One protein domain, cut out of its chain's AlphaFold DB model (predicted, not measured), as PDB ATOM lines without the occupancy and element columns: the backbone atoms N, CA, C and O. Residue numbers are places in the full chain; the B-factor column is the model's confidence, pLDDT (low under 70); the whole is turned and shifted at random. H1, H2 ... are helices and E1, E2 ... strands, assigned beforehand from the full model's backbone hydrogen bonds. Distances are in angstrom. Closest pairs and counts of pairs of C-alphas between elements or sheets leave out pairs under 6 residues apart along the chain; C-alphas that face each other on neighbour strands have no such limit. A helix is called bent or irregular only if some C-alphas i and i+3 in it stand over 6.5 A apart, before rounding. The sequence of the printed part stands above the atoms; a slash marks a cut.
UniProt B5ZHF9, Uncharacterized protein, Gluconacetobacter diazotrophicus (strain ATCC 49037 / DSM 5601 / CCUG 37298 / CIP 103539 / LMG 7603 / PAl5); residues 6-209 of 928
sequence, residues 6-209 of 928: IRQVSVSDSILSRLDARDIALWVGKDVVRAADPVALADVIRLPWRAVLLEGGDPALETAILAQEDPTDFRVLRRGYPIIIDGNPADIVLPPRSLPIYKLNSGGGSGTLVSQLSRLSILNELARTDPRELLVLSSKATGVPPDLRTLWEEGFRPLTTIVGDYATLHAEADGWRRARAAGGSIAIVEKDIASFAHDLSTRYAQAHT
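Overview. This is residues 6 to 209 of the 928 residues of an uncharacterized protein of Gluconacetobacter diazotrophicus (strain ATCC 49037 / DSM 5601 / CCUG 37298 / CIP 103539 / LMG 7603 / PAl5) (UniProt B5ZHF9). One strongly twisted sheet of eight parallel strands runs through the body as its core, with H6 and H8 on one face and H1 and H5 on the other, three layers in all. H4, H3 and H9 make a row of helices that grazes the sheet. The printed part has 204 residues, with named elements in the order E1 H1 E2 H2 H3 E3 H4 H5 E4 E5 H6 E6 H7 E7 H8 E8 H9; the sheet's order is E1 E8 E7 E6 E2 E3 E5 E4. The class is mixed, helices and strands, and the whole is compact, with a radius of gyration of the C-alphas of 16.1 A and spans of 47 by 42 by 29 A.

Along the chain. Find C-alpha 6 at (-15.852, -108.675, 31.438), where E1, residues 6 to 8, begins. Read on through H1, 13 to 20; E2, 24 to 28; H2, 32 to 35; H3, 38 to 45; E3, 52 to 55; H4, 59 to 66; H5, 74 to 79; E4, 81 to 85; and E5, 98 to 104, 18.7 A long. At C-alpha 113, (-43.000, -120.502, 56.119), H6 begins and runs 24.3 A to residue 129. Then come E6, 133 to 137; H7, 146 to 153; E7, 159 to 164; H8, 166 to 179, 19.1 A; E8, 186 to 190; and H9, 193 to 207, 21.0 A, ending at (-6.885, -132.146, 31.609).

Arrangement. Begin at E2: N 27 is 2.8 A from O 135 of E6, and N 53 of E3 is 2.8 A from O 26. At the edge strands, N 8 of E1 is 2.9 A from O 188 of E8, and N 85 of E4 is 2.8 A from O 101 of E5. E2, H2 H3, E3 is a strand-helix-strand unit, two parallel neighbour strands with helices between, and its crossover is right-handed. H6 lies over E3 and E5 at a height over the sheet of 8.9 A; H8, on the same face, lies over E8 and E7 at 9.5 A. H8 is only just irregular: C-alphas 168 and 171 are 6.8 A apart. H3 touches H9, closest at the C-alphas of Val 44 and Ala 197, 5.6 A. H7 is only just not on the sheet, with 4 pairs of C-alphas within 10 A. Every O i to N i+4 pair is within hydrogen-bond range in H1, H4, H5, H6 and H9, against 3 of 4 in H3 and H7 and 8 of 10 in H8; H2 is too short for such a pair.

Size, cuts and confidence. The C-alphas of Ser 110 and Thr 209, the two farthest apart, are 47.9 A apart. The printed part has no cut; E4 to E5 is the long link, and residues 108 to 113 stand free. Look for pLDDT under 70 at 17 residues, among them 106 to 112.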
ATOM      1  N   ILE A   6     -16.788-108.081  32.401       78.12
ATOM      2  CA  ILE A   6     -15.852-108.675  31.438       78.12
ATOM      3  C   ILE A   6     -16.616-109.644  30.535       78.12
ATOM      4  O   ILE A   6     -17.233-110.587  31.023       78.12
ATOM      5  N   ARG A   7     -16.576-109.431  29.214       80.81
ATOM      6  CA  ARG A   7     -17.094-110.393  28.226       80.81
ATOM      7  C   ARG A   7     -16.040-111.466  27.965       80.81
ATOM      8  O   ARG A   7     -14.906-111.131  27.632       80.81
ATOM      9  N   GLN A   8     -16.421-112.732  28.074       81.19
ATOM     10  CA  GLN A   8     -15.583-113.884  27.752       81.19
ATOM     11  C   GLN A   8     -16.267-114.749  26.691       81.19
ATOM     12  O   GLN A   8     -17.479-114.951  26.722       81.19
ATOM     13  N   VAL A   9     -15.475-115.252  25.744       72.38
ATOM     14  CA  VAL A   9     -15.955-116.110  24.642       72.38
ATOM     15  C   VAL A   9     -15.758-117.599  24.970       72.38
ATOM     16  O   VAL A   9     -16.401-118.464  24.383       72.38
ATOM     17  N   SER A  10     -14.894-117.912  25.937       74.06
ATOM     18  CA  SER A  10     -14.575-119.274  26.366       74.06
ATOM     19  C   SER A  10     -14.406-119.355  27.880       74.06
ATOM     20  O   SER A  10     -14.160-118.349  28.547       74.06
ATOM     21  N   VAL A  11     -14.496-120.575  28.411       71.38
ATOM     22  CA  VAL A  11     -14.198-120.877  29.816       71.38
ATOM     23  C   VAL A  11     -12.732-120.537  30.116       71.38
ATOM     24  O   VAL A  11     -11.837-120.963  29.386       71.38
ATOM     25  N   SER A  12     -12.481-119.779  31.181       78.19
ATOM     26  CA  SER A  12     -11.124-119.486  31.660       78.19
ATOM     27  C   SER A  12     -10.470-120.729  32.275       78.19
ATOM     28  O   SER A  12     -11.128-121.474  33.000       78.19
ATOM     29  N   ASP A  13      -9.162-120.911  32.081       80.81
ATOM     30  CA  ASP A  13      -8.377-121.984  32.724       80.81
ATOM     31  C   ASP A  13      -8.437-121.905  34.258       80.81
ATOM     32  O   ASP A  13      -8.341-122.914  34.956       80.81
ATOM     33  N   SER A  14      -8.696-120.707  34.795       83.56
ATOM     34  CA  SER A  14      -8.912-120.500  36.228       83.56
ATOM     35  C   SER A  14     -10.112-121.277  36.777       83.56
ATOM     36  O   SER A  14     -10.087-121.646  37.946       83.56
ATOM     37  N   ILE A  15     -11.152-121.530  35.967       87.44
ATOM     38  CA  ILE A  15     -12.326-122.317  36.386       87.44
ATOM     39  C   ILE A  15     -11.930-123.784  36.570       87.44
ATOM     40  O   ILE A  15     -12.317-124.389  37.564       87.44
ATOM     41  N   LEU A  16     -11.115-124.338  35.665       88.94
ATOM     42  CA  LEU A  16     -10.624-125.717  35.771       88.94
ATOM     43  C   LEU A  16      -9.758-125.895  37.025       88.94
ATOM     44  O   LEU A  16     -10.029-126.768  37.840       88.94
ATOM     45  N   SER A  17      -8.804-124.986  37.250       87.00
ATOM     46  CA  SER A  17      -7.965-125.011  38.457       87.00
ATOM     47  C   SER A  17      -8.777-124.874  39.757       87.00
ATOM     48  O   SER A  17      -8.442-125.492  40.769       87.00
ATOM     49  N   ARG A  18      -9.862-124.085  39.752       88.50
ATOM     50  CA  ARG A  18     -10.767-123.948  40.909       88.50
ATOM     51  C   ARG A  18     -11.657-125.168  41.112       88.50
ATOM     52  O   ARG A  18     -11.956-125.474  42.261       88.50
ATOM     53  N   LEU A  19     -12.056-125.860  40.043       90.94
ATOM     54  CA  LEU A  19     -12.751-127.147  40.131       90.94
ATOM     55  C   LEU A  19     -11.861-128.199  40.797       90.94
ATOM     56  O   LEU A  19     -12.307-128.856  41.729       90.94
ATOM     57  N   ASP A  20     -10.589-128.294  40.406       86.69
ATOM     58  CA  ASP A  20      -9.647-129.227  41.044       86.69
ATOM     59  C   ASP A  20      -9.403-128.913  42.518       86.69
ATOM     60  O   ASP A  20      -9.288-129.817  43.341       86.69
ATOM     61  N   ALA A  21      -9.380-127.627  42.869       82.81
ATOM     62  CA  ALA A  21      -9.290-127.188  44.257       82.81
ATOM     63  C   ALA A  21     -10.621-127.287  45.028       82.81
ATOM     64  O   ALA A  21     -10.626-127.043  46.230       82.81
ATOM     65  N   ARG A  22     -11.739-127.605  44.354       88.12
ATOM     66  CA  ARG A  22     -13.110-127.515  44.885       88.12
ATOM     67  C   ARG A  22     -13.431-126.151  45.515       88.12
ATOM     68  O   ARG A  22     -14.173-126.067  46.483       88.12
ATOM     69  N   ASP A  23     -12.909-125.075  44.927       87.44
ATOM     70  CA  ASP A  23     -13.048-123.682  45.388       87.44
ATOM     71  C   ASP A  23     -14.171-122.920  44.640       87.44
ATOM     72  O   ASP A  23     -14.262-121.691  44.712       87.44
ATOM     73  N   ILE A  24     -15.015-123.626  43.881       92.69
ATOM     74  CA  ILE A  24     -16.074-123.050  43.040       92.69
ATOM     75  C   ILE A  24     -17.415-123.753  43.267       92.69
ATOM     76  O   ILE A  24     -17.478-124.982  43.360       92.69
ATOM     77  N   ALA A  25     -18.493-122.974  43.349       95.25
ATOM     78  CA  ALA A  25     -19.863-123.474  43.456       95.25
ATOM     79  C   ALA A  25     -20.657-123.207  42.171       95.25
ATOM     80  O   ALA A  25     -20.407-122.227  41.465       95.25
ATOM     81  N   LEU A  26     -21.634-124.071  41.895       95.38
ATOM     82  CA  LEU A  26     -22.521-123.969  40.738       95.38
ATOM     83  C   LEU A  26     -23.928-123.562  41.181       95.38
ATOM     84  O   LEU A  26     -24.521-124.215  42.031       95.38
ATOM     85  N   TRP A  27     -24.498-122.535  40.558       93.56
ATOM     86  CA  TRP A  27     -25.908-122.175  40.700       93.56
ATOM     87  C   TRP A  27     -26.619-122.381  39.367       93.56
ATOM     88  O   TRP A  27     -26.320-121.711  38.378       93.56
ATOM     89  N   VAL A  28     -27.588-123.292  39.338       91.38
ATOM     90  CA  VAL A  28     -28.415-123.584  38.166       91.38
ATOM     91  C   VAL A  28     -29.767-122.891  38.319       91.38
ATOM     92  O   VAL A  28     -30.543-123.227  39.214       91.38
ATOM     93  N   GLY A  29     -30.038-121.897  37.470       87.19
ATOM     94  CA  GLY A  29     -31.281-121.123  37.515       87.19
ATOM     95  C   GLY A  29     -32.526-121.911  37.081       87.19
ATOM     96  O   GLY A  29     -32.447-122.846  36.285       87.19
ATOM     97  N   LYS A  30     -33.702-121.478  37.551       78.62
ATOM     98  CA  LYS A  30     -34.990-122.192  37.413       78.62
ATOM     99  C   LYS A  30     -35.342-122.688  36.004       78.62
ATOM    100  O   LYS A  30     -35.844-123.797  35.841       78.62
ATOM    101  N   ASP A  31     -35.108-121.865  34.986       78.62
ATOM    102  CA  ASP A  31     -35.486-122.175  33.601       78.62
ATOM    103  C   ASP A  31     -34.333-122.788  32.785       78.62
ATOM    104  O   ASP A  31     -34.529-123.171  31.633       78.62
ATOM    105  N   VAL A  32     -33.142-122.951  33.382       80.69
ATOM    106  CA  VAL A  32     -32.007-123.652  32.755       80.69
ATOM    107  C   VAL A  32     -32.309-125.131  32.575       80.69
ATOM    108  O   VAL A  32     -32.063-125.678  31.504       80.69
ATOM    109  N   VAL A  33     -32.910-125.751  33.593       70.56
ATOM    110  CA  VAL A  33     -33.276-127.175  33.592       70.56
ATOM    111  C   VAL A  33     -34.211-127.522  32.426       70.56
ATOM    112  O   VAL A  33     -34.162-128.622  31.897       70.56
ATOM    113  N   ARG A  34     -35.026-126.562  31.967       68.38
ATOM    114  CA  ARG A  34     -35.941-126.732  30.823       68.38
ATOM    115  C   ARG A  34     -35.299-126.446  29.467       68.38
ATOM    116  O   ARG A  34     -35.846-126.845  28.444       68.38
ATOM    117  N   ALA A  35     -34.208-125.686  29.452       66.31
ATOM    118  CA  ALA A  35     -33.557-125.202  28.238       66.31
ATOM    119  C   ALA A  35     -32.403-126.104  27.768       66.31
ATOM    120  O   ALA A  35     -31.948-125.954  26.634       66.31
ATOM    121  N   ALA A  36     -31.923-127.010  28.622       72.44
ATOM    122  CA  ALA A  36     -30.816-127.919  28.347       72.44
ATOM    123  C   ALA A  36     -31.256-129.388  28.441       72.44
ATOM    124  O   ALA A  36     -32.217-129.717  29.130       72.44
ATOM    125  N   ASP A  37     -30.534-130.271  27.751       82.50
ATOM    126  CA  ASP A  37     -30.699-131.718  27.891       82.50
ATOM    127  C   ASP A  37     -30.331-132.170  29.325       82.50
ATOM    128  O   ASP A  37     -29.243-131.815  29.798       82.50
ATOM    129  N   PRO A  38     -31.187-132.945  30.027       84.88
ATOM    130  CA  PRO A  38     -30.928-133.366  31.404       84.88
ATOM    131  C   PRO A  38     -29.628-134.156  31.587       84.88
ATOM    132  O   PRO A  38     -28.988-134.026  32.627       84.88
ATOM    133  N   VAL A  39     -29.206-134.944  30.590       85.50
ATOM    134  CA  VAL A  39     -27.966-135.735  30.673       85.50
ATOM    135  C   VAL A  39     -26.744-134.826  30.552       85.50
ATOM    136  O   VAL A  39     -25.867-134.863  31.412       85.50
ATOM    137  N   ALA A  40     -26.719-133.941  29.553       83.94
ATOM    138  CA  ALA A  40     -25.633-132.970  29.393       83.94
ATOM    139  C   ALA A  40     -25.496-132.027  30.604       83.94
ATOM    140  O   ALA A  40     -24.386-131.661  30.998       83.94
ATOM    141  N   LEU A  41     -26.619-131.630  31.211       88.81
ATOM    142  CA  LEU A  41     -26.612-130.801  32.414       88.81
ATOM    143  C   LEU A  41     -26.143-131.589  33.649       88.81
ATOM    144  O   LEU A  41     -25.365-131.057  34.444       88.81
ATOM    145  N   ALA A  42     -26.549-132.857  33.788       90.88
ATOM    146  CA  ALA A  42     -26.055-133.743  34.842       90.88
ATOM    147  C   ALA A  42     -24.533-133.937  34.758       90.88
ATOM    148  O   ALA A  42     -23.869-133.881  35.791       90.88
ATOM    149  N   ASP A  43     -23.965-134.080  33.558       89.06
ATOM    150  CA  ASP A  43     -22.515-134.228  33.356       89.06
ATOM    151  C   ASP A  43     -21.705-133.054  33.921       89.06
ATOM    152  O   ASP A  43     -20.628-133.257  34.479       89.06
ATOM    153  N   VAL A  44     -22.218-131.826  33.806       92.06
ATOM    154  CA  VAL A  44     -21.581-130.639  34.402       92.06
ATOM    155  C   VAL A  44     -21.813-130.573  35.894       92.06
ATOM    156  O   VAL A  44     -20.886-130.269  36.636       92.06
ATOM    157  N   ILE A  45     -23.038-130.839  36.351       93.75
ATOM    158  CA  ILE A  45     -23.369-130.851  37.783       93.75
ATOM    159  C   ILE A  45     -22.489-131.863  38.523       93.75
ATOM    160  O   ILE A  45     -22.093-131.613  39.654       93.75
ATOM    161  N   ARG A  46     -22.113-132.958  37.859       92.44
ATOM    162  CA  ARG A  46     -21.209-134.006  38.342       92.44
ATOM    163  C   ARG A  46     -19.720-133.652  38.266       92.44
ATOM    164  O   ARG A  46     -18.881-134.520  38.487       92.44
ATOM    165  N   LEU A  47     -19.337-132.416  37.976       94.12
ATOM    166  CA  LEU A  47     -17.955-131.968  38.180       94.12
ATOM    167  C   LEU A  47     -17.675-131.738  39.684       94.12
ATOM    168  O   LEU A  47     -18.616-131.697  40.482       94.12
ATOM    169  N   PRO A  48     -16.404-131.639  40.121       92.81
ATOM    170  CA  PRO A  48     -16.049-131.527  41.539       92.81
ATOM    171  C   PRO A  48     -16.311-130.127  42.123       92.81
ATOM    172  O   PRO A  48     -15.410-129.438  42.592       92.81
ATOM    173  N   TRP A  49     -17.569-129.690  42.132       94.38
ATOM    174  CA  TRP A  49     -17.966-128.437  42.775       94.38
ATOM    175  C   TRP A  49     -17.832-128.518  44.300       94.38
ATOM    176  O   TRP A  49     -17.924-129.596  44.903       94.38
ATOM    177  N   ARG A  50     -17.677-127.356  44.946       91.50
ATOM    178  CA  ARG A  50     -17.836-127.216  46.403       91.50
ATOM    179  C   ARG A  50     -19.274-127.521  46.818       91.50
ATOM    180  O   ARG A  50     -19.504-128.245  47.777       91.50
ATOM    181  N   ALA A  51     -20.220-126.967  46.063       93.81
ATOM    182  CA  ALA A  51     -21.655-127.144  46.229       93.81
ATOM    183  C   ALA A  51     -22.387-126.831  44.920       93.81
ATOM    184  O   ALA A  51     -21.897-126.052  44.094       93.81
ATOM    185  N   VAL A  52     -23.582-127.399  44.762       95.12
ATOM    186  CA  VAL A  52     -24.496-127.089  43.659       95.12
ATOM    187  C   VAL A  52     -25.825-126.611  44.225       95.12
ATOM    188  O   VAL A  52     -26.378-127.242  45.117       95.12
ATOM    189  N   LEU A  53     -26.356-125.514  43.695       93.19
ATOM    190  CA  LEU A  53     -27.698-125.024  43.984       93.19
ATOM    191  C   LEU A  53     -28.562-125.234  42.745       93.19
ATOM    192  O   LEU A  53     -28.249-124.713  41.675       93.19
ATOM    193  N   LEU A  54     -29.642-125.996  42.892       90.62
ATOM    194  CA  LEU A  54     -30.589-126.283  41.818       90.62
ATOM    195  C   LEU A  54     -31.908-125.573  42.092       90.62
ATOM    196  O   LEU A  54     -32.616-125.913  43.039       90.62
ATOM    197  N   GLU A  55     -32.249-124.583  41.269       86.06
ATOM    198  CA  GLU A  55     -33.568-123.963  41.321       86.06
ATOM    199  C   GLU A  55     -34.589-124.769  40.519       86.06
ATOM    200  O   GLU A  55     -34.463-124.943  39.309       86.06
ATOM    201  N   GLY A  56     -35.655-125.205  41.193       74.88
ATOM    202  CA  GLY A  56     -36.668-126.072  40.589       74.88
ATOM    203  C   GLY A  56     -36.275-127.553  40.598       74.88
ATOM    204  O   GLY A  56     -35.127-127.915  40.824       74.88
ATOM    205  N   GLY A  57     -37.267-128.421  40.398       69.19
ATOM    206  CA  GLY A  57     -37.078-129.871  40.347       69.19
ATOM    207  C   GLY A  57     -37.493-130.418  38.989       69.19
ATOM    208  O   GLY A  57     -38.619-130.178  38.550       69.19
ATOM    209  N   ASP A  58     -36.590-131.154  38.347       80.06
ATOM    210  CA  ASP A  58     -36.903-132.033  37.224       80.06
ATOM    211  C   ASP A  58     -36.490-133.464  37.603       80.06
ATOM    212  O   ASP A  58     -35.293-133.735  37.732       80.06
ATOM    213  N   PRO A  59     -37.453-134.389  37.778       84.19
ATOM    214  CA  PRO A  59     -37.159-135.782  38.100       84.19
ATOM    215  C   PRO A  59     -36.214-136.460  37.099       84.19
ATOM    216  O   PRO A  59     -35.453-137.347  37.490       84.19
ATOM    217  N   ALA A  60     -36.237-136.057  35.822       87.75
ATOM    218  CA  ALA A  60     -35.336-136.606  34.811       87.75
ATOM    219  C   ALA A  60     -33.882-136.191  35.077       87.75
ATOM    220  O   ALA A  60     -32.983-137.030  35.014       87.75
ATOM    221  N   LEU A  61     -33.662-134.926  35.446       88.50
ATOM    222  CA  LEU A  61     -32.350-134.422  35.841       88.50
ATOM    223  C   LEU A  61     -31.877-135.053  37.157       88.50
ATOM    224  O   LEU A  61     -30.733-135.481  37.239       88.50
ATOM    225  N   GLU A  62     -32.742-135.168  38.170       89.44
ATOM    226  CA  GLU A  62     -32.391-135.816  39.447       89.44
ATOM    227  C   GLU A  62     -31.978-137.280  39.239       89.44
ATOM    228  O   GLU A  62     -30.958-137.726  39.766       89.44
ATOM    229  N   THR A  63     -32.720-138.008  38.399       90.81
ATOM    230  CA  THR A  63     -32.382-139.387  38.018       90.81
ATOM    231  C   THR A  63     -31.047-139.443  37.274       90.81
ATOM    232  O   THR A  63     -30.228-140.316  37.554       90.81
ATOM    233  N   ALA A  64     -30.796-138.502  36.358       91.12
ATOM    234  CA  ALA A  64     -29.532-138.421  35.633       91.12
ATOM    235  C   ALA A  64     -28.350-138.073  36.554       91.12
ATOM    236  O   ALA A  64     -27.268-138.611  36.358       91.12
ATOM    237  N   ILE A  65     -28.548-137.235  37.578       91.06
ATOM    238  CA  ILE A  65     -27.531-136.871  38.577       91.06
ATOM    239  C   ILE A  65     -27.202-138.044  39.503       91.06
ATOM    240  O   ILE A  65     -26.035-138.228  39.848       91.06
ATOM    241  N   LEU A  66     -28.198-138.840  39.898       91.06
ATOM    242  CA  LEU A  66     -28.045-139.967  40.828       91.06
ATOM    243  C   LEU A  66     -27.808-141.318  40.138       91.06
ATOM    244  O   LEU A  66     -27.714-142.341  40.814       91.06
ATOM    245  N   ALA A  67     -27.713-141.349  38.806       90.00
ATOM    246  CA  ALA A  67     -27.400-142.566  38.068       90.00
ATOM    247  C   ALA A  67     -26.080-143.186  38.561       90.00
ATOM    248  O   ALA A  67     -25.117-142.467  38.821       90.00
ATOM    249  N   GLN A  68     -26.034-144.514  38.672       85.44
ATOM    250  CA  GLN A  68     -24.875-145.233  39.197       85.44
ATOM    251  C   GLN A  68     -23.607-144.915  38.386       85.44
ATOM    252  O   GLN A  68     -23.582-145.099  37.170       85.44
ATOM    253  N   GLU A  69     -22.568-144.446  39.072       86.75
ATOM    254  CA  GLU A  69     -21.235-144.215  38.510       86.75
ATOM    255  C   GLU A  69     -20.277-145.319  38.973       86.75
ATOM    256  O   GLU A  69     -20.494-145.955  40.008       86.75
ATOM    257  N   ASP A  70     -19.222-145.556  38.195       86.50
ATOM    258  CA  ASP A  70     -18.126-146.432  38.600       86.50
ATOM    259  C   ASP A  70     -17.370-145.777  39.775       86.50
ATOM    260  O   ASP A  70     -16.861-144.664  39.614       86.50
ATOM    261  N   PRO A  71     -17.269-146.427  40.953       84.25
ATOM    262  CA  PRO A  71     -16.507-145.912  42.093       84.25
ATOM    263  C   PRO A  71     -15.040-145.598  41.779       84.25
ATOM    264  O   PRO A  71     -14.417-144.816  42.493       84.25
ATOM    265  N   THR A  72     -14.492-146.217  40.731       82.94
ATOM    266  CA  THR A  72     -13.103-146.066  40.286       82.94
ATOM    267  C   THR A  72     -12.914-144.985  39.215       82.94
ATOM    268  O   THR A  72     -11.785-144.738  38.777       82.94
ATOM    269  N   ASP A  73     -13.994-144.317  38.789       87.38
ATOM    270  CA  ASP A  73     -13.925-143.179  37.874       87.38
ATOM    271  C   ASP A  73     -13.225-141.990  38.555       87.38
ATOM    272  O   ASP A  73     -13.534-141.617  39.690       87.38
ATOM    273  N   PHE A  74     -12.288-141.352  37.850       85.50
ATOM    274  CA  PHE A  74     -11.515-140.227  38.385       85.50
ATOM    275  C   PHE A  74     -12.399-139.051  38.840       85.50
ATOM    276  O   PHE A  74     -12.050-138.355  39.797       85.50
ATOM    277  N   ARG A  75     -13.550-138.821  38.190       86.75
ATOM    278  CA  ARG A  75     -14.514-137.786  38.583       86.75
ATOM    279  C   ARG A  75     -15.126-138.121  39.934       86.75
ATOM    280  O   ARG A  75     -15.217-137.234  40.780       86.75
ATOM    281  N   VAL A  76     -15.496-139.385  40.150       90.12
ATOM    282  CA  VAL A  76     -16.047-139.868  41.425       90.12
ATOM    283  C   VAL A  76     -14.994-139.765  42.522       90.12
ATOM    284  O   VAL A  76     -15.285-139.204  43.574       90.12
ATOM    285  N   LEU A  77     -13.758-140.194  42.260       88.19
ATOM    286  CA  LEU A  77     -12.665-140.097  43.230       88.19
ATOM    287  C   LEU A  77     -12.369-138.648  43.640       88.19
ATOM    288  O   LEU A  77     -12.113-138.392  44.812       88.19
ATOM    289  N   ARG A  78     -12.446-137.677  42.719       87.25
ATOM    290  CA  ARG A  78     -12.181-136.250  43.007       87.25
ATOM    291  C   ARG A  78     -13.350-135.514  43.665       87.25
ATOM    292  O   ARG A  78     -13.136-134.589  44.445       87.25
ATOM    293  N   ARG A  79     -14.586-135.898  43.350       90.69
ATOM    294  CA  ARG A  79     -15.811-135.209  43.791       90.69
ATOM    295  C   ARG A  79     -16.471-135.856  45.008       90.69
ATOM    296  O   ARG A  79     -17.114-135.164  45.798       90.69
ATOM    297  N   GLY A  80     -16.358-137.172  45.128       91.75
ATOM    298  CA  GLY A  80     -17.256-137.996  45.925       91.75
ATOM    299  C   GLY A  80     -18.633-138.162  45.273       91.75
ATOM    300  O   GLY A  80     -18.906-137.701  44.153       91.75
ATOM    301  N   TYR A  81     -19.536-138.834  45.983       92.81
ATOM    302  CA  TYR A  81     -20.888-139.082  45.483       92.81
ATOM    303  C   TYR A  81     -21.794-137.844  45.613       92.81
ATOM    304  O   TYR A  81     -21.670-137.093  46.589       92.81
ATOM    305  N   PRO A  82     -22.706-137.619  44.646       93.88
ATOM    306  CA  PRO A  82     -23.721-136.576  44.739       93.88
ATOM    307  C   PRO A  82     -24.761-136.902  45.815       93.88
ATOM    308  O   PRO A  82     -25.283-138.014  45.873       93.88
ATOM    309  N   ILE A  83     -25.088-135.914  46.650       92.50
ATOM    310  CA  ILE A  83     -26.099-136.012  47.708       92.50
ATOM    311  C   ILE A  83     -27.093-134.867  47.521       92.50
ATOM    312  O   ILE A  83     -26.743-133.698  47.679       92.50
ATOM    313  N   ILE A  84     -28.338-135.205  47.175       91.25
ATOM    314  CA  ILE A  84     -29.418-134.223  47.029       91.25
ATOM    315  C   ILE A  84     -29.989-133.890  48.407       91.25
ATOM    316  O   ILE A  84     -30.444-134.773  49.132       91.25
ATOM    317  N   ILE A  85     -29.986-132.602  48.743       89.56
ATOM    318  CA  ILE A  85     -30.455-132.059  50.015       89.56
ATOM    319  C   ILE A  85     -31.728-131.255  49.756       89.56
ATOM    320  O   ILE A  85     -31.697-130.171  49.167       89.56
ATOM    321  N   ASP A  86     -32.849-131.816  50.205       82.88
ATOM    322  CA  ASP A  86     -34.195-131.247  50.107       82.88
ATOM    323  C   ASP A  86     -34.722-130.959  51.523       82.88
ATOM    324  O   ASP A  86     -35.512-131.711  52.093       82.88
ATOM    325  N   GLY A  87     -34.162-129.929  52.163       76.81
ATOM    326  CA  GLY A  87     -34.436-129.611  53.564       76.81
ATOM    327  C   GLY A  87     -33.366-128.727  54.198       76.81
ATOM    328  O   GLY A  87     -32.584-128.084  53.501       76.81
ATOM    329  N   ASN A  88     -33.346-128.686  55.529       78.19
ATOM    330  CA  ASN A  88     -32.354-127.936  56.292       78.19
ATOM    331  C   ASN A  88     -30.981-128.641  56.230       78.19
ATOM    332  O   ASN A  88     -30.859-129.751  56.752       78.19
ATOM    333  N   PRO A  89     -29.937-128.015  55.655       80.94
ATOM    334  CA  PRO A  89     -28.609-128.623  55.557       80.94
ATOM    335  C   PRO A  89     -27.988-128.995  56.905       80.94
ATOM    336  O   PRO A  89     -27.186-129.920  56.972       80.94
ATOM    337  N   ALA A  90     -28.369-128.302  57.983       72.38
ATOM    338  CA  ALA A  90     -27.822-128.542  59.315       72.38
ATOM    339  C   ALA A  90     -28.185-129.921  59.898       72.38
ATOM    340  O   ALA A  90     -27.515-130.371  60.825       72.38
ATOM    341  N   ASP A  91     -29.208-130.590  59.361       72.50
ATOM    342  CA  ASP A  91     -29.679-131.889  59.857       72.50
ATOM    343  C   ASP A  91     -28.963-133.078  59.186       72.50
ATOM    344  O   ASP A  91     -29.193-134.232  59.548       72.50
ATOM    345  N   ILE A  92     -28.100-132.816  58.196       78.25
ATOM    346  CA  ILE A  92     -27.430-133.840  57.388       78.25
ATOM    347  C   ILE A  92     -25.930-133.807  57.668       78.25
ATOM    348  O   ILE A  92     -25.259-132.800  57.456       78.25
ATOM    349  N   VAL A  93     -25.386-134.948  58.089       77.50
ATOM    350  CA  VAL A  93     -23.937-135.141  58.191       77.50
ATOM    351  C   VAL A  93     -23.427-135.638  56.845       77.50
ATOM    352  O   VAL A  93     -23.783-136.731  56.402       77.50
ATOM    353  N   LEU A  94     -22.615-134.820  56.182       83.88
ATOM    354  CA  LEU A  94     -22.005-135.167  54.904       83.88
ATOM    355  C   LEU A  94     -20.663-135.884  55.120       83.88
ATOM    356  O   LEU A  94     -19.915-135.505  56.023       83.88
ATOM    357  N   PRO A  95     -20.322-136.885  54.286       84.19
ATOM    358  CA  PRO A  95     -18.973-137.439  54.254       84.19
ATOM    359  C   PRO A  95     -17.934-136.359  53.912       84.19
ATOM    360  O   PRO A  95     -18.283-135.408  53.199       84.19
ATOM    361  N   PRO A  96     -16.660-136.528  54.330       80.38
ATOM    362  CA  PRO A  96     -15.590-135.556  54.089       80.38
ATOM    363  C   PRO A  96     -15.488-135.124  52.624       80.38
ATOM    364  O   PRO A  96     -15.410-133.933  52.328       80.38
ATOM    365  N   ARG A  97     -15.565-136.088  51.698       88.06
ATOM    366  CA  ARG A  97     -15.656-135.826  50.264       88.06
ATOM    367  C   ARG A  97     -17.023-136.257  49.732       88.06
ATOM    368  O   ARG A  97     -17.338-137.434  49.587       88.06
ATOM    369  N   SER A  98     -17.864-135.279  49.430       91.56
ATOM    370  CA  SER A  98     -19.152-135.478  48.764       91.56
ATOM    371  C   SER A  98     -19.522-134.245  47.946       91.56
ATOM    372  O   SER A  98     -18.973-133.165  48.180       91.56
ATOM    373  N   LEU A  99     -20.448-134.390  46.996       93.94
ATOM    374  CA  LEU A  99     -21.024-133.265  46.263       93.94
ATOM    375  C   LEU A  99     -22.413-132.938  46.826       93.94
ATOM    376  O   LEU A  99     -23.379-133.611  46.455       93.94
ATOM    377  N   PRO A 100     -22.544-131.918  47.693       93.50
ATOM    378  CA  PRO A 100     -23.848-131.476  48.153       93.50
ATOM    379  C   PRO A 100     -24.585-130.729  47.037       93.50
ATOM    380  O   PRO A 100     -24.062-129.783  46.439       93.50
ATOM    381  N   ILE A 101     -25.817-131.159  46.777       94.00
ATOM    382  CA  ILE A 101     -26.714-130.577  45.782       94.00
ATOM    383  C   ILE A 101     -27.956-130.067  46.509       94.00
ATOM    384  O   ILE A 101     -28.849-130.835  46.864       94.00
ATOM    385  N   TYR A 102     -28.014-128.763  46.740       92.19
ATOM    386  CA  TYR A 102     -29.096-128.112  47.461       92.19
ATOM    387  C   TYR A 102     -30.256-127.765  46.533       92.19
ATOM    388  O   TYR A 102     -30.088-127.034  45.550       92.19
ATOM    389  N   LYS A 103     -31.457-128.238  46.872       88.69
ATOM    390  CA  LYS A 103     -32.674-127.900  46.132       88.69
ATOM    391  C   LYS A 103     -33.267-126.595  46.634       88.69
ATOM    392  O   LYS A 103     -33.789-126.483  47.741       88.69
ATOM    393  N   LEU A 104     -33.230-125.594  45.771       82.75
ATOM    394  CA  LEU A 104     -33.876-124.320  45.992       82.75
ATOM    395  C   LEU A 104     -35.329-124.405  45.507       82.75
ATOM    396  O   LEU A 104     -35.611-124.422  44.304       82.75
ATOM    397  N   ASN A 105     -36.266-124.407  46.457       70.06
ATOM    398  CA  ASN A 105     -37.693-124.303  46.155       70.06
ATOM    399  C   ASN A 105     -37.954-123.070  45.280       70.06
ATOM    400  O   ASN A 105     -37.505-121.962  45.596       70.06
ATOM    401  N   SER A 106     -38.650-123.267  44.157       54.03
ATOM    402  CA  SER A 106     -38.827-122.236  43.137       54.03
ATOM    403  C   SER A 106     -39.566-121.019  43.695       54.03
ATOM    404  O   SER A 106     -40.704-121.133  44.150       54.03
ATOM    405  N   GLY A 107     -38.914-119.858  43.619       45.94
ATOM    406  CA  GLY A 107     -39.425-118.585  44.108       45.94
ATOM    407  C   GLY A 107     -40.748-118.174  43.462       45.94
ATOM    408  O   GLY A 107     -40.946-118.299  42.248       45.94
ATOM    409  N   GLY A 108     -41.639-117.666  44.308       41.25
ATOM    410  CA  GLY A 108     -42.867-116.998  43.909       41.25
ATOM    411  C   GLY A 108     -43.820-116.839  45.083       41.25
ATOM    412  O   GLY A 108     -44.789-117.571  45.125       41.25
ATOM    413  N   GLY A 109     -43.525-115.936  46.031       44.59
ATOM    414  CA  GLY A 109     -44.469-115.252  46.948       44.59
ATOM    415  C   GLY A 109     -45.487-116.038  47.801       44.59
ATOM    416  O   GLY A 109     -46.115-115.439  48.664       44.59
ATOM    417  N   SER A 110     -45.662-117.342  47.604       45.75
ATOM    418  CA  SER A 110     -46.715-118.181  48.184       45.75
ATOM    419  C   SER A 110     -46.159-119.523  48.672       45.75
ATOM    420  O   SER A 110     -46.833-120.551  48.602       45.75
ATOM    421  N   GLY A 111     -44.898-119.537  49.106       57.69
ATOM    422  CA  GLY A 111     -44.313-120.679  49.801       57.69
ATOM    423  C   GLY A 111     -44.789-120.724  51.252       57.69
ATOM    424  O   GLY A 111     -45.042-119.687  51.863       57.69
ATOM    425  N   THR A 112     -44.898-121.919  51.829       68.12
ATOM    426  CA  THR A 112     -45.099-122.065  53.278       68.12
ATOM    427  C   THR A 112     -43.905-121.464  54.027       68.12
ATOM    428  O   THR A 112     -42.789-121.460  53.502       68.12
ATOM    429  N   LEU A 113     -44.095-121.003  55.270       74.81
ATOM    430  CA  LEU A 113     -43.000-120.502  56.119       74.81
ATOM    431  C   LEU A 113     -41.817-121.488  56.172       74.81
ATOM    432  O   LEU A 113     -40.662-121.089  56.089       74.81
ATOM    433  N   VAL A 114     -42.116-122.790  56.217       73.44
ATOM    434  CA  VAL A 114     -41.129-123.880  56.195       73.44
ATOM    435  C   VAL A 114     -40.267-123.851  54.927       73.44
ATOM    436  O   VAL A 114     -39.050-123.996  55.008       73.44
ATOM    437  N   SER A 115     -40.869-123.616  53.757       71.38
ATOM    438  CA  SER A 115     -40.139-123.535  52.482       71.38
ATOM    439  C   SER A 115     -39.228-122.304  52.397       71.38
ATOM    440  O   SER A 115     -38.132-122.393  51.846       71.38
ATOM    441  N   GLN A 116     -39.649-121.178  52.984       76.94
ATOM    442  CA  GLN A 116     -38.845-119.957  53.064       76.94
ATOM    443  C   GLN A 116     -37.673-120.131  54.032       76.94
ATOM    444  O   GLN A 116     -36.545-119.806  53.676       76.94
ATOM    445  N   LEU A 117     -37.924-120.701  55.215       79.81
ATOM    446  CA  LEU A 117     -36.877-121.027  56.184       79.81
ATOM    447  C   LEU A 117     -35.856-122.003  55.596       79.81
ATOM    448  O   LEU A 117     -34.662-121.761  55.706       79.81
ATOM    449  N   SER A 118     -36.311-123.042  54.891       79.38
ATOM    450  CA  SER A 118     -35.412-124.001  54.234       79.38
ATOM    451  C   SER A 118     -34.551-123.331  53.158       79.38
ATOM    452  O   SER A 118     -33.351-123.581  53.089       79.38
ATOM    453  N   ARG A 119     -35.132-122.423  52.355       85.19
ATOM    454  CA  ARG A 119     -34.381-121.634  51.367       85.19
ATOM    455  C   ARG A 119     -33.315-120.768  52.039       85.19
ATOM    456  O   ARG A 119     -32.174-120.781  51.598       85.19
ATOM    457  N   LEU A 120     -33.666-120.058  53.111       85.25
ATOM    458  CA  LEU A 120     -32.711-119.248  53.874       85.25
ATOM    459  C   LEU A 120     -31.600-120.105  54.490       85.25
ATOM    460  O   LEU A 120     -30.438-119.721  54.398       85.25
ATOM    461  N   SER A 121     -31.921-121.279  55.042       85.75
ATOM    462  CA  SER A 121     -30.918-122.215  55.563       85.75
ATOM    463  C   SER A 121     -29.941-122.678  54.480       85.75
ATOM    464  O   SER A 121     -28.740-122.701  54.726       85.75
ATOM    465  N   ILE A 122     -30.425-122.991  53.273       89.06
ATOM    466  CA  ILE A 122     -29.578-123.369  52.128       89.06
ATOM    467  C   ILE A 122     -28.678-122.210  51.680       89.06
ATOM    468  O   ILE A 122     -27.497-122.410  51.410       89.06
ATOM    469  N   LEU A 123     -29.215-120.992  51.597       89.38
ATOM    470  CA  LEU A 123     -28.427-119.819  51.207       89.38
ATOM    471  C   LEU A 123     -27.368-119.474  52.264       89.38
ATOM    472  O   LEU A 123     -26.242-119.126  51.914       89.38
ATOM    473  N   ASN A 124     -27.709-119.624  53.546       86.25
ATOM    474  CA  ASN A 124     -26.759-119.486  54.645       86.25
ATOM    475  C   ASN A 124     -25.669-120.567  54.585       86.25
ATOM    476  O   ASN A 124     -24.504-120.283  54.842       86.25
ATOM    477  N   GLU A 125     -26.023-121.790  54.187       85.38
ATOM    478  CA  GLU A 125     -25.055-122.865  53.974       85.38
ATOM    479  C   GLU A 125     -24.082-122.544  52.833       85.38
ATOM    480  O   GLU A 125     -22.875-122.684  53.005       85.38
ATOM    481  N   LEU A 126     -24.572-122.030  51.697       87.69
ATOM    482  CA  LEU A 126     -23.707-121.557  50.612       87.69
ATOM    483  C   LEU A 126     -22.723-120.492  51.116       87.69
ATOM    484  O   LEU A 126     -21.523-120.608  50.866       87.69
ATOM    485  N   ALA A 127     -23.212-119.492  51.855       84.00
ATOM    486  CA  ALA A 127     -22.358-118.457  52.434       84.00
ATOM    487  C   ALA A 127     -21.315-119.047  53.401       84.00
ATOM    488  O   ALA A 127     -20.153-118.655  53.356       84.00
ATOM    489  N   ARG A 128     -21.698-120.042  54.212       79.06
ATOM    490  CA  ARG A 128     -20.801-120.756  55.135       79.06
ATOM    491  C   ARG A 128     -19.720-121.564  54.416       79.06
ATOM    492  O   ARG A 128     -18.596-121.625  54.902       79.06
ATOM    493  N   THR A 129     -20.041-122.180  53.276       78.31
ATOM    494  CA  THR A 129     -19.051-122.915  52.464       78.31
ATOM    495  C   THR A 129     -18.026-122.002  51.781       78.31
ATOM    496  O   THR A 129     -16.991-122.504  51.338       78.31
ATOM    497  N   ASP A 130     -18.320-120.697  51.710       80.19
ATOM    498  CA  ASP A 130     -17.470-119.603  51.219       80.19
ATOM    499  C   ASP A 130     -16.732-119.888  49.891       80.19
ATOM    500  O   ASP A 130     -15.522-119.703  49.807       80.19
ATOM    501  N   PRO A 131     -17.387-120.367  48.816       87.50
ATOM    502  CA  PRO A 131     -16.693-120.612  47.552       87.50
ATOM    503  C   PRO A 131     -16.012-119.337  47.029       87.50
ATOM    504  O   PRO A 131     -16.594-118.253  47.029       87.50
ATOM    505  N   ARG A 132     -14.788-119.465  46.505       84.06
ATOM    506  CA  ARG A 132     -14.032-118.328  45.955       84.06
ATOM    507  C   ARG A 132     -14.675-117.769  44.690       84.06
ATOM    508  O   ARG A 132     -14.561-116.576  44.401       84.06
ATOM    509  N   GLU A 133     -15.317-118.638  43.919       89.00
ATOM    510  CA  GLU A 133     -16.084-118.272  42.737       89.00
ATOM    511  C   GLU A 133     -17.464-118.934  42.749       89.00
ATOM    512  O   GLU A 133     -17.622-120.094  43.128       89.00
ATOM    513  N   LEU A 134     -18.463-118.188  42.294       92.50
ATOM    514  CA  LEU A 134     -19.799-118.675  42.009       92.50
ATOM    515  C   LEU A 134     -20.030-118.622  40.500       92.50
ATOM    516  O   LEU A 134     -20.026-117.544  39.894       92.50
ATOM    517  N   LEU A 135     -20.257-119.792  39.908       94.00
ATOM    518  CA  LEU A 135     -20.660-119.931  38.519       94.00
ATOM    519  C   LEU A 135     -22.183-120.029  38.440       94.00
ATOM    520  O   LEU A 135     -22.781-120.954  38.984       94.00
ATOM    521  N   VAL A 136     -22.815-119.096  37.736       92.56
ATOM    522  CA  VAL A 136     -24.269-119.041  37.573       92.56
ATOM    523  C   VAL A 136     -24.634-119.420  36.144       92.56
ATOM    524  O   VAL A 136     -24.289-118.709  35.200       92.56
ATOM    525  N   LEU A 137     -25.371-120.516  35.978       90.75
ATOM    526  CA  LEU A 137     -26.025-120.843  34.715       90.75
ATOM    527  C   LEU A 137     -27.369-120.123  34.682       90.75
ATOM    528  O   LEU A 137     -28.224-120.369  35.538       90.75
ATOM    529  N   SER A 138     -27.562-119.242  33.699       85.38
ATOM    530  CA  SER A 138     -28.806-118.490  33.547       85.38
ATOM    531  C   SER A 138     -29.405-118.628  32.151       85.38
ATOM    532  O   SER A 138     -28.710-118.776  31.148       85.38
ATOM    533  N   SER A 139     -30.733-118.565  32.092       76.44
ATOM    534  CA  SER A 139     -31.508-118.492  30.858       76.44
ATOM    535  C   SER A 139     -31.945-117.050  30.564       76.44
ATOM    536  O   SER A 139     -31.959-116.195  31.453       76.44
ATOM    537  N   LYS A 140     -32.419-116.793  29.335       67.25
ATOM    538  CA  LYS A 140     -32.996-115.491  28.945       67.25
ATOM    539  C   LYS A 140     -34.167-115.038  29.831       67.25
ATOM    540  O   LYS A 140     -34.456-113.848  29.863       67.25
ATOM    541  N   ALA A 141     -34.858-115.965  30.502       63.34
ATOM    542  CA  ALA A 141     -36.035-115.676  31.320       63.34
ATOM    543  C   ALA A 141     -35.705-115.369  32.792       63.34
ATOM    544  O   ALA A 141     -36.471-114.670  33.450       63.34
ATOM    545  N   THR A 142     -34.581-115.881  33.309       65.12
ATOM    546  CA  THR A 142     -34.257-115.857  34.747       65.12
ATOM    547  C   THR A 142     -33.272-114.768  35.159       65.12
ATOM    548  O   THR A 142     -33.357-114.312  36.294       65.12
ATOM    549  N   GLY A 143     -32.359-114.343  34.277       74.75
ATOM    550  CA  GLY A 143     -31.401-113.274  34.598       74.75
ATOM    551  C   GLY A 143     -30.446-113.616  35.753       74.75
ATOM    552  O   GLY A 143     -30.090-114.781  35.951       74.75
ATOM    553  N   VAL A 144     -29.995-112.616  36.512       78.94
ATOM    554  CA  VAL A 144     -29.182-112.828  37.725       78.94
ATOM    555  C   VAL A 144     -30.096-113.242  38.889       78.94
ATOM    556  O   VAL A 144     -31.055-112.524  39.170       78.94
ATOM    557  N   PRO A 145     -29.810-114.341  39.622       83.75
ATOM    558  CA  PRO A 145     -30.632-114.752  40.759       83.75
ATOM    559  C   PRO A 145     -30.816-113.610  41.778       83.75
ATOM    560  O   PRO A 145     -29.825-113.005  42.196       83.75
ATOM    561  N   PRO A 146     -32.055-113.297  42.208       80.50
ATOM    562  CA  PRO A 146     -32.318-112.148  43.076       80.50
ATOM    563  C   PRO A 146     -31.653-112.292  44.450       80.50
ATOM    564  O   PRO A 146     -31.069-111.333  44.950       80.50
ATOM    565  N   ASP A 147     -31.656-113.501  45.013       85.75
ATOM    566  CA  ASP A 147     -31.058-113.794  46.322       85.75
ATOM    567  C   ASP A 147     -29.547-113.576  46.352       85.75
ATOM    568  O   ASP A 147     -28.983-113.302  47.408       85.75
ATOM    569  N   LEU A 148     -28.879-113.657  45.199       84.56
ATOM    570  CA  LEU A 148     -27.452-113.389  45.112       84.56
ATOM    571  C   LEU A 148     -27.137-111.918  45.421       84.56
ATOM    572  O   LEU A 148     -26.064-111.615  45.940       84.56
ATOM    573  N   ARG A 149     -28.075-110.999  45.149       81.12
ATOM    574  CA  ARG A 149     -27.933-109.590  45.539       81.12
ATOM    575  C   ARG A 149     -28.013-109.437  47.054       81.12
ATOM    576  O   ARG A 149     -27.142-108.796  47.627       81.12
ATOM    577  N   THR A 150     -28.998-110.077  47.682       83.00
ATOM    578  CA  THR A 150     -29.171-110.069  49.141       83.00
ATOM    579  C   THR A 150     -27.972-110.694  49.846       83.00
ATOM    580  O   THR A 150     -27.410-110.085  50.746       83.00
ATOM    581  N   LEU A 151     -27.501-111.858  49.389       85.19
ATOM    582  CA  LEU A 151     -26.299-112.489  49.934       85.19
ATOM    583  C   LEU A 151     -25.070-111.573  49.834       85.19
ATOM    584  O   LEU A 151     -24.285-111.484  50.776       85.19
ATOM    585  N   TRP A 152     -24.922-110.854  48.718       81.19
ATOM    586  CA  TRP A 152     -23.833-109.895  48.544       81.19
ATOM    587  C   TRP A 152     -23.890-108.737  49.546       81.19
ATOM    588  O   TRP A 152     -22.856-108.334  50.088       81.19
ATOM    589  N   GLU A 153     -25.087-108.197  49.787       78.81
ATOM    590  CA  GLU A 153     -25.334-107.139  50.773       78.81
ATOM    591  C   GLU A 153     -25.013-107.609  52.201       78.81
ATOM    592  O   GLU A 153     -24.411-106.853  52.962       78.81
ATOM    593  N   GLU A 154     -25.287-108.878  52.512       78.69
ATOM    594  CA  GLU A 154     -24.970-109.539  53.790       78.69
ATOM    595  C   GLU A 154     -23.495-109.987  53.918       78.69
ATOM    596  O   GLU A 154     -23.095-110.553  54.933       78.69
ATOM    597  N   GLY A 155     -22.650-109.725  52.910       76.25
ATOM    598  CA  GLY A 155     -21.200-109.956  52.980       76.25
ATOM    599  C   GLY A 155     -20.668-111.170  52.208       76.25
ATOM    600  O   GLY A 155     -19.450-111.336  52.137       76.25
ATOM    601  N   PHE A 156     -21.517-111.968  51.554       83.38
ATOM    602  CA  PHE A 156     -21.083-113.063  50.678       83.38
ATOM    603  C   PHE A 156     -20.619-112.526  49.316       83.38
ATOM    604  O   PHE A 156     -21.429-112.203  48.445       83.38
ATOM    605  N   ARG A 157     -19.299-112.405  49.125       82.00
ATOM    606  CA  ARG A 157     -18.705-111.679  47.985       82.00
ATOM    607  C   ARG A 157     -17.764-112.531  47.118       82.00
ATOM    608  O   ARG A 157     -16.598-112.162  46.959       82.00
ATOM    609  N   PRO A 158     -18.227-113.655  46.537       85.69
ATOM    610  CA  PRO A 158     -17.397-114.487  45.671       85.69
ATOM    611  C   PRO A 158     -17.122-113.801  44.326       85.69
ATOM    612  O   PRO A 158     -17.896-112.963  43.854       85.69
ATOM    613  N   LEU A 159     -16.072-114.220  43.619       86.12
ATOM    614  CA  LEU A 159     -15.975-113.910  42.189       86.12
ATOM    615  C   LEU A 159     -17.219-114.464  41.485       86.12
ATOM    616  O   LEU A 159     -17.639-115.578  41.769       86.12
ATOM    617  N   THR A 160     -17.851-113.686  40.608       87.94
ATOM    618  CA  THR A 160     -19.095-114.118  39.956       87.94
ATOM    619  C   THR A 160     -18.892-114.249  38.456       87.94
ATOM    620  O   THR A 160     -18.573-113.261  37.785       87.94
ATOM    621  N   THR A 161     -19.147-115.447  37.938       90.69
ATOM    622  CA  THR A 161     -19.157-115.734  36.503       90.69
ATOM    623  C   THR A 161     -20.550-116.191  36.097       90.69
ATOM    624  O   THR A 161     -21.110-117.102  36.699       90.69
ATOM    625  N   ILE A 162     -21.130-115.553  35.082       90.50
ATOM    626  CA  ILE A 162     -22.483-115.841  34.599       90.50
ATOM    627  C   ILE A 162     -22.395-116.382  33.177       90.50
ATOM    628  O   ILE A 162     -21.765-115.771  32.316       90.50
ATOM    629  N   VAL A 163     -23.041-117.514  32.922       89.75
ATOM    630  CA  VAL A 163     -23.117-118.137  31.597       89.75
ATOM    631  C   VAL A 163     -24.502-117.895  31.012       89.75
ATOM    632  O   VAL A 163     -25.507-118.207  31.653       89.75
ATOM    633  N   GLY A 164     -24.555-117.351  29.796       86.19
ATOM    634  CA  GLY A 164     -25.801-117.145  29.061       86.19
ATOM    635  C   GLY A 164     -25.669-116.122  27.931       86.19
ATOM    636  O   GLY A 164     -24.573-115.819  27.466       86.19
ATOM    637  N   ASP A 165     -26.797-115.570  27.476       81.94
ATOM    638  CA  ASP A 165     -26.824-114.577  26.393       81.94
ATOM    639  C   ASP A 165     -26.361-113.194  26.896       81.94
ATOM    640  O   ASP A 165     -27.062-112.519  27.660       81.94
ATOM    641  N   TYR A 166     -25.181-112.759  26.439       78.56
ATOM    642  CA  TYR A 166     -24.546-111.505  26.854       78.56
ATOM    643  C   TYR A 166     -25.444-110.286  26.642       78.56
ATOM    644  O   TYR A 166     -25.506-109.422  27.515       78.56
ATOM    645  N   ALA A 167     -26.169-110.212  25.521       75.56
ATOM    646  CA  ALA A 167     -27.011-109.057  25.213       75.56
ATOM    647  C   ALA A 167     -28.140-108.881  26.240       75.56
ATOM    648  O   ALA A 167     -28.537-107.756  26.540       75.56
ATOM    649  N   THR A 168     -28.623-109.991  26.807       76.06
ATOM    650  CA  THR A 168     -29.657-109.986  27.851       76.06
ATOM    651  C   THR A 168     -29.083-109.756  29.248       76.06
ATOM    652  O   THR A 168     -29.657-109.002  30.029       76.06
ATOM    653  N   LEU A 169     -27.925-110.347  29.555       82.06
ATOM    654  CA  LEU A 169     -27.346-110.340  30.899       82.06
ATOM    655  C   LEU A 169     -26.508-109.094  31.198       82.06
ATOM    656  O   LEU A 169     -26.392-108.703  32.357       82.06
ATOM    657  N   HIS A 170     -25.922-108.454  30.182       84.19
ATOM    658  CA  HIS A 170     -24.970-107.364  30.388       84.19
ATOM    659  C   HIS A 170     -25.580-106.177  31.137       84.19
ATOM    660  O   HIS A 170     -24.984-105.701  32.099       84.19
ATOM    661  N   ALA A 171     -26.772-105.723  30.739       82.75
ATOM    662  CA  ALA A 171     -27.426-104.584  31.382       82.75
ATOM    663  C   ALA A 171     -27.765-104.874  32.854       82.75
ATOM    664  O   ALA A 171     -27.585-104.013  33.716       82.75
ATOM    665  N   GLU A 172     -28.217-106.095  33.145       83.62
ATOM    666  CA  GLU A 172     -28.570-106.512  34.497       83.62
ATOM    667  C   GLU A 172     -27.333-106.681  35.387       83.62
ATOM    668  O   GLU A 172     -27.283-106.119  36.483       83.62
ATOM    669  N   ALA A 173     -26.315-107.398  34.904       83.44
ATOM    670  CA  ALA A 173     -25.057-107.599  35.612       83.44
ATOM    671  C   ALA A 173     -24.322-106.273  35.836       83.44
ATOM    672  O   ALA A 173     -23.808-106.030  36.923       83.44
ATOM    673  N   ASP A 174     -24.313-105.376  34.848       83.25
ATOM    674  CA  ASP A 174     -23.696-104.060  34.984       83.25
ATOM    675  C   ASP A 174     -24.473-103.143  35.941       83.25
ATOM    676  O   ASP A 174     -23.873-102.369  36.691       83.25
ATOM    677  N   GLY A 175     -25.805-103.248  35.961       82.56
ATOM    678  CA  GLY A 175     -26.651-102.593  36.957       82.56
ATOM    679  C   GLY A 175     -26.365-103.099  38.372       82.56
ATOM    680  O   GLY A 175     -26.143-102.298  39.278       82.56
ATOM    681  N   TRP A 176     -26.291-104.421  38.554       81.81
ATOM    682  CA  TRP A 176     -25.937-105.028  39.837       81.81
ATOM    683  C   TRP A 176     -24.521-104.644  40.276       81.81
ATOM    684  O   TRP A 176     -24.344-104.198  41.403       81.81
ATOM    685  N   ARG A 177     -23.527-104.713  39.381       83.25
ATOM    686  CA  ARG A 177     -22.144-104.279  39.636       83.25
ATOM    687  C   ARG A 177     -22.079-102.830  40.111       83.25
ATOM    688  O   ARG A 177     -21.403-102.554  41.092       83.25
ATOM    689  N   ARG A 178     -22.769-101.908  39.429       78.19
ATOM    690  CA  ARG A 178     -22.792-100.481  39.800       78.19
ATOM    691  C   ARG A 178     -23.485-100.219  41.134       78.19
ATOM    692  O   ARG A 178     -23.128 -99.259  41.805       78.19
ATOM    693  N   ALA A 179     -24.435-101.066  41.524       74.75
ATOM    694  CA  ALA A 179     -25.064-101.001  42.839       74.75
ATOM    695  C   ALA A 179     -24.135-101.475  43.977       74.75
ATOM    696  O   ALA A 179     -24.391-101.168  45.138       74.75
ATOM    697  N   ARG A 180     -23.033-102.186  43.676       74.44
ATOM    698  CA  ARG A 180     -22.053-102.617  44.686       74.44
ATOM    699  C   ARG A 180     -21.164-101.438  45.094       74.44
ATOM    700  O   ARG A 180     -20.316-101.002  44.319       74.44
ATOM    701  N   ALA A 181     -21.286-100.983  46.341       58.53
ATOM    702  CA  ALA A 181     -20.465 -99.896  46.890       58.53
ATOM    703  C   ALA A 181     -18.946-100.195  46.904       58.53
ATOM    704  O   ALA A 181     -18.138 -99.273  46.873       58.53
ATOM    705  N   ALA A 182     -18.555-101.475  46.927       59.69
ATOM    706  CA  ALA A 182     -17.173-101.925  47.113       59.69
ATOM    707  C   ALA A 182     -16.402-102.287  45.828       59.69
ATOM    708  O   ALA A 182     -15.214-102.596  45.892       59.69
ATOM    709  N   GLY A 183     -17.046-102.265  44.656       58.97
ATOM    710  CA  GLY A 183     -16.427-102.788  43.434       58.97
ATOM    711  C   GLY A 183     -16.278-104.319  43.421       58.97
ATOM    712  O   GLY A 183     -16.593-105.009  44.386       58.97
ATOM    713  N   GLY A 184     -15.876-104.860  42.269       65.62
ATOM    714  CA  GLY A 184     -15.829-106.294  41.973       65.62
ATOM    715  C   GLY A 184     -16.262-106.574  40.535       65.62
ATOM    716  O   GLY A 184     -17.318-106.106  40.100       65.62
ATOM    717  N   SER A 185     -15.447-107.304  39.774       75.00
ATOM    718  CA  SER A 185     -15.775-107.680  38.398       75.00
ATOM    719  C   SER A 185     -16.835-108.783  38.360       75.00
ATOM    720  O   SER A 185     -16.891-109.655  39.226       75.00
ATOM    721  N   ILE A 186     -17.690-108.730  37.339       84.56
ATOM    722  CA  ILE A 186     -18.583-109.830  36.966       84.56
ATOM    723  C   ILE A 186     -18.151-110.272  35.574       84.56
ATOM    724  O   ILE A 186     -18.093-109.449  34.654       84.56
ATOM    725  N   ALA A 187     -17.824-111.551  35.424       87.88
ATOM    726  CA  ALA A 187     -17.537-112.135  34.124       87.88
ATOM    727  C   ALA A 187     -18.831-112.680  33.508       87.88
ATOM    728  O   ALA A 187     -19.641-113.299  34.196       87.88
ATOM    729  N   ILE A 188     -19.030-112.444  32.213       87.94
ATOM    730  CA  ILE A 188     -20.130-113.028  31.445       87.94
ATOM    731  C   ILE A 188     -19.527-113.869  30.325       87.94
ATOM    732  O   ILE A 188     -18.847-113.334  29.446       87.94
ATOM    733  N   VAL A 189     -19.795-115.172  30.362       88.50
ATOM    734  CA  VAL A 189     -19.417-116.127  29.319       88.50
ATOM    735  C   VAL A 189     -20.579-116.241  28.341       88.50
ATOM    736  O   VAL A 189     -21.646-116.758  28.680       88.50
ATOM    737  N   GLU A 190     -20.380-115.737  27.126       87.38
ATOM    738  CA  GLU A 190     -21.410-115.749  26.089       87.38
ATOM    739  C   GLU A 190     -21.432-117.090  25.361       87.38
ATOM    740  O   GLU A 190     -20.698-117.313  24.396       87.38
ATOM    741  N   LYS A 191     -22.266-118.004  25.854       85.69
ATOM    742  CA  LYS A 191     -22.410-119.348  25.296       85.69
ATOM    743  C   LYS A 191     -23.783-119.911  25.644       85.69
ATOM    744  O   LYS A 191     -24.337-119.582  26.694       85.69
ATOM    745  N   ASP A 192     -24.342-120.756  24.781       84.56
ATOM    746  CA  ASP A 192     -25.513-121.543  25.163       84.56
ATOM    747  C   ASP A 192     -25.123-122.595  26.216       84.56
ATOM    748  O   ASP A 192     -23.980-123.057  26.269       84.56
ATOM    749  N   ILE A 193     -26.075-122.953  27.079       85.81
ATOM    750  CA  ILE A 193     -25.808-123.796  28.253       85.81
ATOM    751  C   ILE A 193     -25.330-125.192  27.846       85.81
ATOM    752  O   ILE A 193     -24.425-125.719  28.485       85.81
ATOM    753  N   ALA A 194     -25.879-125.773  26.774       83.62
ATOM    754  CA  ALA A 194     -25.493-127.105  26.314       83.62
ATOM    755  C   ALA A 194     -24.049-127.124  25.781       83.62
ATOM    756  O   ALA A 194     -23.254-127.986  26.159       83.62
ATOM    757  N   SER A 195     -23.666-126.136  24.971       86.31
ATOM    758  CA  SER A 195     -22.295-126.009  24.468       86.31
ATOM    759  C   SER A 195     -21.298-125.634  25.562       86.31
ATOM    760  O   SER A 195     -20.139-126.047  25.502       86.31
ATOM    761  N   PHE A 196     -21.702-124.828  26.550       88.50
ATOM    762  CA  PHE A 196     -20.880-124.567  27.733       88.50
ATOM    763  C   PHE A 196     -20.651-125.851  28.524       88.50
ATOM    764  O   PHE A 196     -19.512-126.162  28.867       88.50
ATOM    765  N   ALA A 197     -21.725-126.602  28.758       88.44
ATOM    766  CA  ALA A 197     -21.692-127.833  29.515       88.44
ATOM    767  C   ALA A 197     -20.749-128.865  28.898       88.44
ATOM    768  O   ALA A 197     -19.841-129.372  29.557       88.44
ATOM    769  N   HIS A 198     -20.913-129.099  27.598       87.50
ATOM    770  CA  HIS A 198     -20.070-130.014  26.850       87.50
ATOM    771  C   HIS A 198     -18.592-129.590  26.853       87.50
ATOM    772  O   HIS A 198     -17.715-130.422  27.081       87.50
ATOM    773  N   ASP A 199     -18.306-128.302  26.639       89.88
ATOM    774  CA  ASP A 199     -16.940-127.766  26.616       89.88
ATOM    775  C   ASP A 199     -16.248-127.890  27.978       89.88
ATOM    776  O   ASP A 199     -15.146-128.427  28.057       89.88
ATOM    777  N   LEU A 200     -16.907-127.474  29.065       91.06
ATOM    778  CA  LEU A 200     -16.329-127.557  30.407       91.06
ATOM    779  C   LEU A 200     -16.038-129.011  30.802       91.06
ATOM    780  O   LEU A 200     -14.919-129.313  31.217       91.06
ATOM    781  N   SER A 201     -17.002-129.919  30.619       89.69
ATOM    782  CA  SER A 201     -16.836-131.334  30.972       89.69
ATOM    783  C   SER A 201     -15.778-132.036  30.117       89.69
ATOM    784  O   SER A 201     -15.019-132.863  30.630       89.69
ATOM    785  N   THR A 202     -15.685-131.693  28.829       90.12
ATOM    786  CA  THR A 202     -14.668-132.244  27.920       90.12
ATOM    787  C   THR A 202     -13.277-131.750  28.292       90.12
ATOM    788  O   THR A 202     -12.360-132.555  28.426       90.12
ATOM    789  N   ARG A 203     -13.115-130.442  28.521       90.62
ATOM    790  CA  ARG A 203     -11.831-129.859  28.925       90.62
ATOM    791  C   ARG A 203     -11.370-130.380  30.278       90.62
ATOM    792  O   ARG A 203     -10.192-130.687  30.432       90.62
ATOM    793  N   TYR A 204     -12.293-130.532  31.228       90.00
ATOM    794  CA  TYR A 204     -11.987-131.120  32.527       90.00
ATOM    795  C   TYR A 204     -11.510-132.571  32.390       90.00
ATOM    796  O   TYR A 204     -10.498-132.939  32.977       90.00
ATOM    797  N   ALA A 205     -12.176-133.385  31.564       88.31
ATOM    798  CA  ALA A 205     -11.742-134.759  31.314       88.31
ATOM    799  C   ALA A 205     -10.385-134.831  30.601       88.31
ATOM    800  O   ALA A 205      -9.532-135.623  30.991       88.31
ATOM    801  N   GLN A 206     -10.158-133.987  29.594       89.31
ATOM    802  CA  GLN A 206      -8.892-133.933  28.857       89.31
ATOM    803  C   GLN A 206      -7.716-133.529  29.749       89.31
ATOM    804  O   GLN A 206      -6.651-134.125  29.626       89.31
ATOM    805  N   ALA A 207      -7.916-132.576  30.664       86.06
ATOM    806  CA  ALA A 207      -6.885-132.146  31.609       86.06
ATOM    807  C   ALA A 207      -6.411-133.277  32.541       86.06
ATOM    808  O   ALA A 207      -5.269-133.255  32.982       86.06
ATOM    809  N   HIS A 208      -7.264-134.277  32.783       83.81
ATOM    810  CA  HIS A 208      -7.015-135.389  33.705       83.81
ATOM    811  C   HIS A 208      -6.839-136.741  32.999       83.81
ATOM    812  O   HIS A 208      -6.691-137.784  33.638       83.81
ATOM    813  N   THR A 209      -6.861-136.758  31.664       79.12
ATOM    814  CA  THR A 209      -6.701-137.998  30.904       79.12
ATOM    815  C   THR A 209      -5.254-138.474  30.998       79.12
ATOM    816  O   THR A 209      -4.338-137.788  30.554       79.12
TER     817      THR A 209